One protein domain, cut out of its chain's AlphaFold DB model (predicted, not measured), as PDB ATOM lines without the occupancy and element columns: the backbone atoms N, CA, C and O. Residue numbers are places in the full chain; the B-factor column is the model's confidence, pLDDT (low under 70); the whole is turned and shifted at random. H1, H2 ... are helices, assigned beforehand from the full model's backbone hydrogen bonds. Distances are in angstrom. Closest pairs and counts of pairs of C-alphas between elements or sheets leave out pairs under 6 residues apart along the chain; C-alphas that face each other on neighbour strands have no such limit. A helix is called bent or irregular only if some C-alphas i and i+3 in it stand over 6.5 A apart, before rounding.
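Overview. This is residues 5 to 55 of the 219 residues of an uncharacterized protein of Oryza sativa subsp. japonica (UniProt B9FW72). One long kinked helix, H2, makes the length, and a short helix packs on it towards each end: H1 near Val 18, and H3, folded back by its link, near Lys 31. The printed part has 51 residues with three named helices in the order H1, H2, H3 and no named strand, all helix in class. It is loose, with a radius of gyration of the C-alphas of 12.7 A, and elongated, spanning 36 by 19 by 12 A.

Arrangement. Start at H1, residues 5 to 13, which touches H2, residues 18 to 39, at a steep tilt of 63 degrees, opposite ways; their closest C-alphas, of Leu 10 and Val 18, are 6.0 A apart. H2 is irregular, with C-alphas 24 and 27 7.4 A apart, and has a kink of 56 degrees near residue 25. Then H3, residues 47 to 54, touches H2 at a steep tilt of 49 degrees, opposite ways; look at their closest C-alphas, of Lys 31 and Ala 53, 4.7 A apart. H1 and H3 are apart. In H1 and H3 every O i to N i+4 pair is within hydrogen-bond range, in H2 14 of 18.

Along the chain. Find C-alpha 5 at (-47.547, 9.627, 10.138), where H1 begins. H2 runs 29.8 A from C-alpha 18 to C-alpha 39, and H3 ends at C-alpha 54, (-46.060, 22.112, 24.879).

Size, cuts and confidence. The farthest C-alphas, of Lys 16 and Gly 41, are 36.8 A apart. The printed part has no cut, the link H1 to H2 is tight and H2 to H3 short, and no printed residue is under 70 in pLDDT.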
ATOM      1  N   ILE A   5     -48.467   8.792  10.943       90.31
ATOM      2  CA  ILE A   5     -47.547   9.627  10.138       90.31
ATOM      3  C   ILE A   5     -46.085   9.507  10.607       90.31
ATOM      4  O   ILE A   5     -45.182   9.361   9.786       90.31
ATOM      5  N   HIS A   6     -45.835   9.545  11.920       91.44
ATOM      6  CA  HIS A   6     -44.476   9.416  12.453       91.44
ATOM      7  C   HIS A   6     -43.894   8.014  12.216       91.44
ATOM      8  O   HIS A   6     -42.733   7.883  11.835       91.44
ATOM      9  N   LYS A   7     -44.705   6.961  12.392       91.56
ATOM     10  CA  LYS A   7     -44.286   5.571  12.155       91.56
ATOM     11  C   LYS A   7     -43.938   5.338  10.685       91.56
ATOM     12  O   LYS A   7     -42.906   4.737  10.396       91.56
ATOM     13  N   ASP A   8     -44.734   5.887   9.772       93.50
ATOM     14  CA  ASP A   8     -44.501   5.800   8.329       93.50
ATOM     15  C   ASP A   8     -43.172   6.470   7.944       93.50
ATOM     16  O   ASP A   8     -42.353   5.888   7.231       93.50
ATOM     17  N   GLN A   9     -42.904   7.666   8.480       91.75
ATOM     18  CA  GLN A   9     -41.637   8.375   8.268       91.75
ATOM     19  C   GLN A   9     -40.438   7.592   8.812       91.75
ATOM     20  O   GLN A   9     -39.432   7.437   8.115       91.75
ATOM     21  N   LEU A  10     -40.554   7.057  10.030       92.25
ATOM     22  CA  LEU A  10     -39.504   6.243  10.638       92.25
ATOM     23  C   LEU A  10     -39.237   4.972   9.836       92.25
ATOM     24  O   LEU A  10     -38.069   4.605   9.710       92.25
ATOM     25  N   SER A  11     -40.279   4.338   9.289       90.44
ATOM     26  CA  SER A  11     -40.181   3.133   8.459       90.44
ATOM     27  C   SER A  11     -39.479   3.396   7.128       90.44
ATOM     28  O   SER A  11     -38.708   2.552   6.673       90.44
ATOM     29  N   ILE A  12     -39.712   4.559   6.507       92.44
ATOM     30  CA  ILE A  12     -39.025   4.968   5.270       92.44
ATOM     31  C   ILE A  12     -37.527   5.173   5.523       92.44
ATOM     32  O   ILE A  12     -36.705   4.791   4.695       92.44
ATOM     33  N   GLN A  13     -37.162   5.762   6.664       88.69
ATOM     34  CA  GLN A  13     -35.759   5.970   7.025       88.69
ATOM     35  C   GLN A  13     -35.056   4.657   7.384       88.69
ATOM     36  O   GLN A  13     -33.923   4.417   6.969       88.69
ATOM     37  N   ASN A  14     -35.709   3.817   8.189       88.25
ATOM     38  CA  ASN A  14     -35.191   2.525   8.622       88.25
ATOM     39  C   ASN A  14     -36.355   1.638   9.086       88.25
ATOM     40  O   ASN A  14     -37.142   2.043   9.929       88.25
ATOM     41  N   SER A  15     -36.463   0.399   8.621       88.06
ATOM     42  CA  SER A  15     -37.543  -0.498   9.060       88.06
ATOM     43  C   SER A  15     -37.294  -1.148  10.428       88.06
ATOM     44  O   SER A  15     -38.202  -1.724  11.023       88.06
ATOM     45  N   LYS A  16     -36.075  -1.062  10.975       91.69
ATOM     46  CA  LYS A  16     -35.732  -1.694  12.255       91.69
ATOM     47  C   LYS A  16     -36.226  -0.866  13.439       91.69
ATOM     48  O   LYS A  16     -35.947   0.329  13.536       91.69
ATOM     49  N   GLY A  17     -36.924  -1.517  14.370       90.00
ATOM     50  CA  GLY A  17     -37.305  -0.927  15.659       90.00
ATOM     51  C   GLY A  17     -38.148   0.345  15.543       90.00
ATOM     52  O   GLY A  17     -37.928   1.272  16.317       90.00
ATOM     53  N   VAL A  18     -39.056   0.411  14.561       91.69
ATOM     54  CA  VAL A  18     -39.926   1.578  14.325       91.69
ATOM     55  C   VAL A  18     -40.726   1.932  15.575       91.69
ATOM     56  O   VAL A  18     -40.713   3.090  15.964       91.69
ATOM     57  N   GLU A  19     -41.328   0.948  16.244       90.56
ATOM     58  CA  GLU A  19     -42.105   1.165  17.475       90.56
ATOM     59  C   GLU A  19     -41.258   1.796  18.586       90.56
ATOM     60  O   GLU A  19     -41.543   2.893  19.048       90.56
ATOM     61  N   LYS A  20     -40.111   1.188  18.913       90.88
ATOM     62  CA  LYS A  20     -39.212   1.713  19.957       90.88
ATOM     63  C   LYS A  20     -38.698   3.124  19.660       90.88
ATOM     64  O   LYS A  20     -38.435   3.882  20.589       90.88
ATOM     65  N   ARG A  21     -38.475   3.462  18.385       92.25
ATOM     66  CA  ARG A  21     -38.088   4.823  17.982       92.25
ATOM     67  C   ARG A  21     -39.267   5.774  18.051       92.25
ATOM     68  O   ARG A  21     -39.107   6.879  18.549       92.25
ATOM     69  N   HIS A  22     -40.439   5.329  17.611       92.94
ATOM     70  CA  HIS A  22     -41.664   6.097  17.711       92.94
ATOM     71  C   HIS A  22     -41.910   6.516  19.161       92.94
ATOM     72  O   HIS A  22     -42.001   7.710  19.411       92.94
ATOM     73  N   ASP A  23     -41.878   5.585  20.111       90.25
ATOM     74  CA  ASP A  23     -42.127   5.882  21.528       90.25
ATOM     75  C   ASP A  23     -41.140   6.906  22.108       90.25
ATOM     76  O   ASP A  23     -41.513   7.770  22.898       90.25
ATOM     77  N   LYS A  24     -39.873   6.845  21.687       91.12
ATOM     78  CA  LYS A  24     -38.816   7.743  22.177       91.12
ATOM     79  C   LYS A  24     -38.832   9.118  21.519       91.12
ATOM     80  O   LYS A  24     -38.546  10.120  22.168       91.12
ATOM     81  N   GLU A  25     -39.108   9.168  20.223       93.00
ATOM     82  CA  GLU A  25     -38.914  10.364  19.399       93.00
ATOM     83  C   GLU A  25     -40.230  11.109  19.139       93.00
ATOM     84  O   GLU A  25     -40.199  12.286  18.782       93.00
ATOM     85  N   PHE A  26     -41.390  10.468  19.353       93.31
ATOM     86  CA  PHE A  26     -42.702  11.018  18.993       93.31
ATOM     87  C   PHE A  26     -42.966  12.374  19.630       93.31
ATOM     88  O   PHE A  26     -43.409  13.281  18.932       93.31
ATOM     89  N   PHE A  27     -42.674  12.543  20.921       92.44
ATOM     90  CA  PHE A  27     -42.928  13.816  21.593       92.44
ATOM     91  C   PHE A  27     -42.159  14.970  20.936       92.44
ATOM     92  O   PHE A  27     -42.734  16.016  20.637       92.44
ATOM     93  N   VAL A  28     -40.870  14.768  20.646       93.38
ATOM     94  CA  VAL A  28     -40.023  15.778  19.992       93.38
ATOM     95  C   VAL A  28     -40.487  16.024  18.556       93.38
ATOM     96  O   VAL A  28     -40.622  17.175  18.133       93.38
ATOM     97  N   TRP A  29     -40.782  14.948  17.826       94.44
ATOM     98  CA  TRP A  29     -41.307  14.998  16.466       94.44
ATOM     99  C   TRP A  29     -42.648  15.737  16.378       94.44
ATOM    100  O   TRP A  29     -42.870  16.483  15.432       94.44
ATOM    101  N   PHE A  30     -43.528  15.569  17.364       93.75
ATOM    102  CA  PHE A  30     -44.825  16.236  17.432       93.75
ATOM    103  C   PHE A  30     -44.674  17.714  17.814       93.75
ATOM    104  O   PHE A  30     -45.293  18.590  17.207       93.75
ATOM    105  N   LYS A  31     -43.803  18.002  18.785       94.44
ATOM    106  CA  LYS A  31     -43.571  19.346  19.313       94.44
ATOM    107  C   LYS A  31     -43.021  20.311  18.264       94.44
ATOM    108  O   LYS A  31     -43.572  21.399  18.090       94.44
ATOM    109  N   ASN A  32     -41.956  19.938  17.556       94.06
ATOM    110  CA  ASN A  32     -41.216  20.882  16.708       94.06
ATOM    111  C   ASN A  32     -42.070  21.491  15.574       94.06
ATOM    112  O   ASN A  32     -42.134  22.721  15.484       94.06
ATOM    113  N   PRO A  33     -42.799  20.705  14.754       92.38
ATOM    114  CA  PRO A  33     -43.611  21.247  13.666       92.38
ATOM    115  C   PRO A  33     -44.737  22.158  14.159       92.38
ATOM    116  O   PRO A  33     -45.082  23.131  13.488       92.38
ATOM    117  N   ILE A  34     -45.318  21.855  15.324       94.00
ATOM    118  CA  ILE A  34     -46.396  22.655  15.913       94.00
ATOM    119  C   ILE A  34     -45.849  23.997  16.399       94.00
ATOM    120  O   ILE A  34     -46.423  25.035  16.078       94.00
ATOM    121  N   PHE A  35     -44.704  24.002  17.085       93.88
ATOM    122  CA  PHE A  35     -44.048  25.233  17.535       93.88
ATOM    123  C   PHE A  35     -43.622  26.126  16.360       93.88
ATOM    124  O   PHE A  35     -43.844  27.340  16.381       93.88
ATOM    125  N   GLU A  36     -43.062  25.542  15.300       93.88
ATOM    126  CA  GLU A  36     -42.703  26.284  14.090       93.88
ATOM    127  C   GLU A  36     -43.919  26.909  13.399       93.88
ATOM    128  O   GLU A  36     -43.868  28.062  12.974       93.88
ATOM    129  N   LYS A  37     -45.026  26.171  13.274       92.88
ATOM    130  CA  LYS A  37     -46.252  26.701  12.664       92.88
ATOM    131  C   LYS A  37     -46.919  27.761  13.539       92.88
ATOM    132  O   LYS A  37     -47.384  28.768  13.009       92.88
ATOM    133  N   HIS A  38     -46.918  27.563  14.855       92.81
ATOM    134  CA  HIS A  38     -47.466  28.512  15.818       92.81
ATOM    135  C   HIS A  38     -46.684  29.835  15.818       92.81
ATOM    136  O   HIS A  38     -47.274  30.904  15.713       92.81
ATOM    137  N   SER A  39     -45.346  29.781  15.829       91.25
ATOM    138  CA  SER A  39     -44.491  30.984  15.760       91.25
ATOM    139  C   SER A  39     -44.659  31.793  14.468       91.25
ATOM    140  O   SER A  39     -44.450  33.003  14.468       91.25
ATOM    141  N   LYS A  40     -45.080  31.146  13.375       93.06
ATOM    142  CA  LYS A  40     -45.409  31.795  12.096       93.06
ATOM    143  C   LYS A  40     -46.850  32.328  12.035       93.06
ATOM    144  O   LYS A  40     -47.237  32.865  11.002       93.06
ATOM    145  N   GLY A  41     -47.640  32.172  13.101       89.00
ATOM    146  CA  GLY A  41     -49.040  32.601  13.156       89.00
ATOM    147  C   GLY A  41     -49.960  31.802  12.232       89.00
ATOM    148  O   GLY A  41     -50.920  32.355  11.699       89.00
ATOM    149  N   SER A  42     -49.647  30.524  11.982       90.31
ATOM    150  CA  SER A  42     -50.468  29.686  11.106       90.31
ATOM    151  C   SER A  42     -51.862  29.463  11.711       90.31
ATOM    152  O   SER A  42     -51.938  28.978  12.842       90.31
ATOM    153  N   PRO A  43     -52.959  29.715  10.971       88.00
ATOM    154  CA  PRO A  43     -54.322  29.482  11.458       88.00
ATOM    155  C   PRO A  43     -54.649  27.990  11.640       88.00
ATOM    156  O   PRO A  43     -55.650  27.651  12.263       88.00
ATOM    157  N   ASP A  44     -53.806  27.097  11.114       87.56
ATOM    158  CA  ASP A  44     -53.975  25.644  11.221       87.56
ATOM    159  C   ASP A  44     -53.651  25.093  12.621       87.56
ATOM    160  O   ASP A  44     -53.904  23.918  12.890       87.56
ATOM    161  N   ILE A  45     -53.032  25.898  13.493       92.62
ATOM    162  CA  ILE A  45     -52.671  25.491  14.853       92.62
ATOM    163  C   ILE A  45     -53.642  26.136  15.835       92.62
ATOM    164  O   ILE A  45     -53.604  27.342  16.055       92.62
ATOM    165  N   SER A  46     -54.495  25.315  16.445       93.00
ATOM    166  CA  SER A  46     -55.308  25.751  17.576       93.00
ATOM    167  C   SER A  46     -54.459  25.885  18.843       93.00
ATOM    168  O   SER A  46     -53.446  25.202  19.008       93.00
ATOM    169  N   GLU A  47     -54.917  26.723  19.773       91.44
ATOM    170  CA  GLU A  47     -54.323  26.844  21.112       91.44
ATOM    171  C   GLU A  47     -54.301  25.501  21.857       91.44
ATOM    172  O   GLU A  47     -53.324  25.174  22.522       91.44
ATOM    173  N   GLU A  48     -55.335  24.671  21.692       93.31
ATOM    174  CA  GLU A  48     -55.387  23.325  22.279       93.31
ATOM    175  C   GLU A  48     -54.280  22.417  21.728       93.31
ATOM    176  O   GLU A  48     -53.583  21.743  22.487       93.31
ATOM    177  N   LEU A  49     -54.070  22.429  20.408       93.12
ATOM    178  CA  LEU A  49     -53.020  21.640  19.769       93.12
ATOM    179  C   LEU A  49     -51.628  22.122  20.198       93.12
ATOM    180  O   LEU A  49     -50.732  21.310  20.435       93.12
ATOM    181  N   PHE A  50     -51.456  23.436  20.329       93.31
ATOM    182  CA  PHE A  50     -50.228  24.025  20.845       93.31
ATOM    183  C   PHE A  50     -49.982  23.652  22.315       93.31
ATOM    184  O   PHE A  50     -48.866  23.268  22.667       93.31
ATOM    185  N   ALA A  51     -51.015  23.679  23.163       92.44
ATOM    186  CA  ALA A  51     -50.929  23.262  24.560       92.44
ATOM    187  C   ALA A  51     -50.538  21.781  24.696       92.44
ATOM    188  O   ALA A  51     -49.645  21.457  25.481       92.44
ATOM    189  N   LEU A  52     -51.123  20.895  23.880       93.31
ATOM    190  CA  LEU A  52     -50.743  19.477  23.827       93.31
ATOM    191  C   LEU A  52     -49.273  19.292  23.426       93.31
ATOM    192  O   LEU A  52     -48.555  18.513  24.048       93.31
ATOM    193  N   ALA A  53     -48.799  20.034  22.422       93.44
ATOM    194  CA  ALA A  53     -47.407  19.983  21.971       93.44
ATOM    195  C   ALA A  53     -46.416  20.553  22.995       93.44
ATOM    196  O   ALA A  53     -45.256  20.140  23.050       93.44
ATOM    197  N   ARG A  54     -46.857  21.527  23.798       92.00
ATOM    198  CA  ARG A  54     -46.060  22.112  24.879       92.00
ATOM    199  C   ARG A  54     -45.840  21.116  26.016       92.00
ATOM    200  O   ARG A  54     -44.770  21.141  26.621       92.00
ATOM    201  N   GLY A  55     -46.815  20.239  26.248       90.50
ATOM    202  CA  GLY A  55     -46.829  19.298  27.359       90.50
ATOM    203  C   GLY A  55     -47.207  19.960  28.693       90.50
ATOM    204  O   GLY A  55     -47.545  21.151  28.729       90.50
TER     205      GLY A  55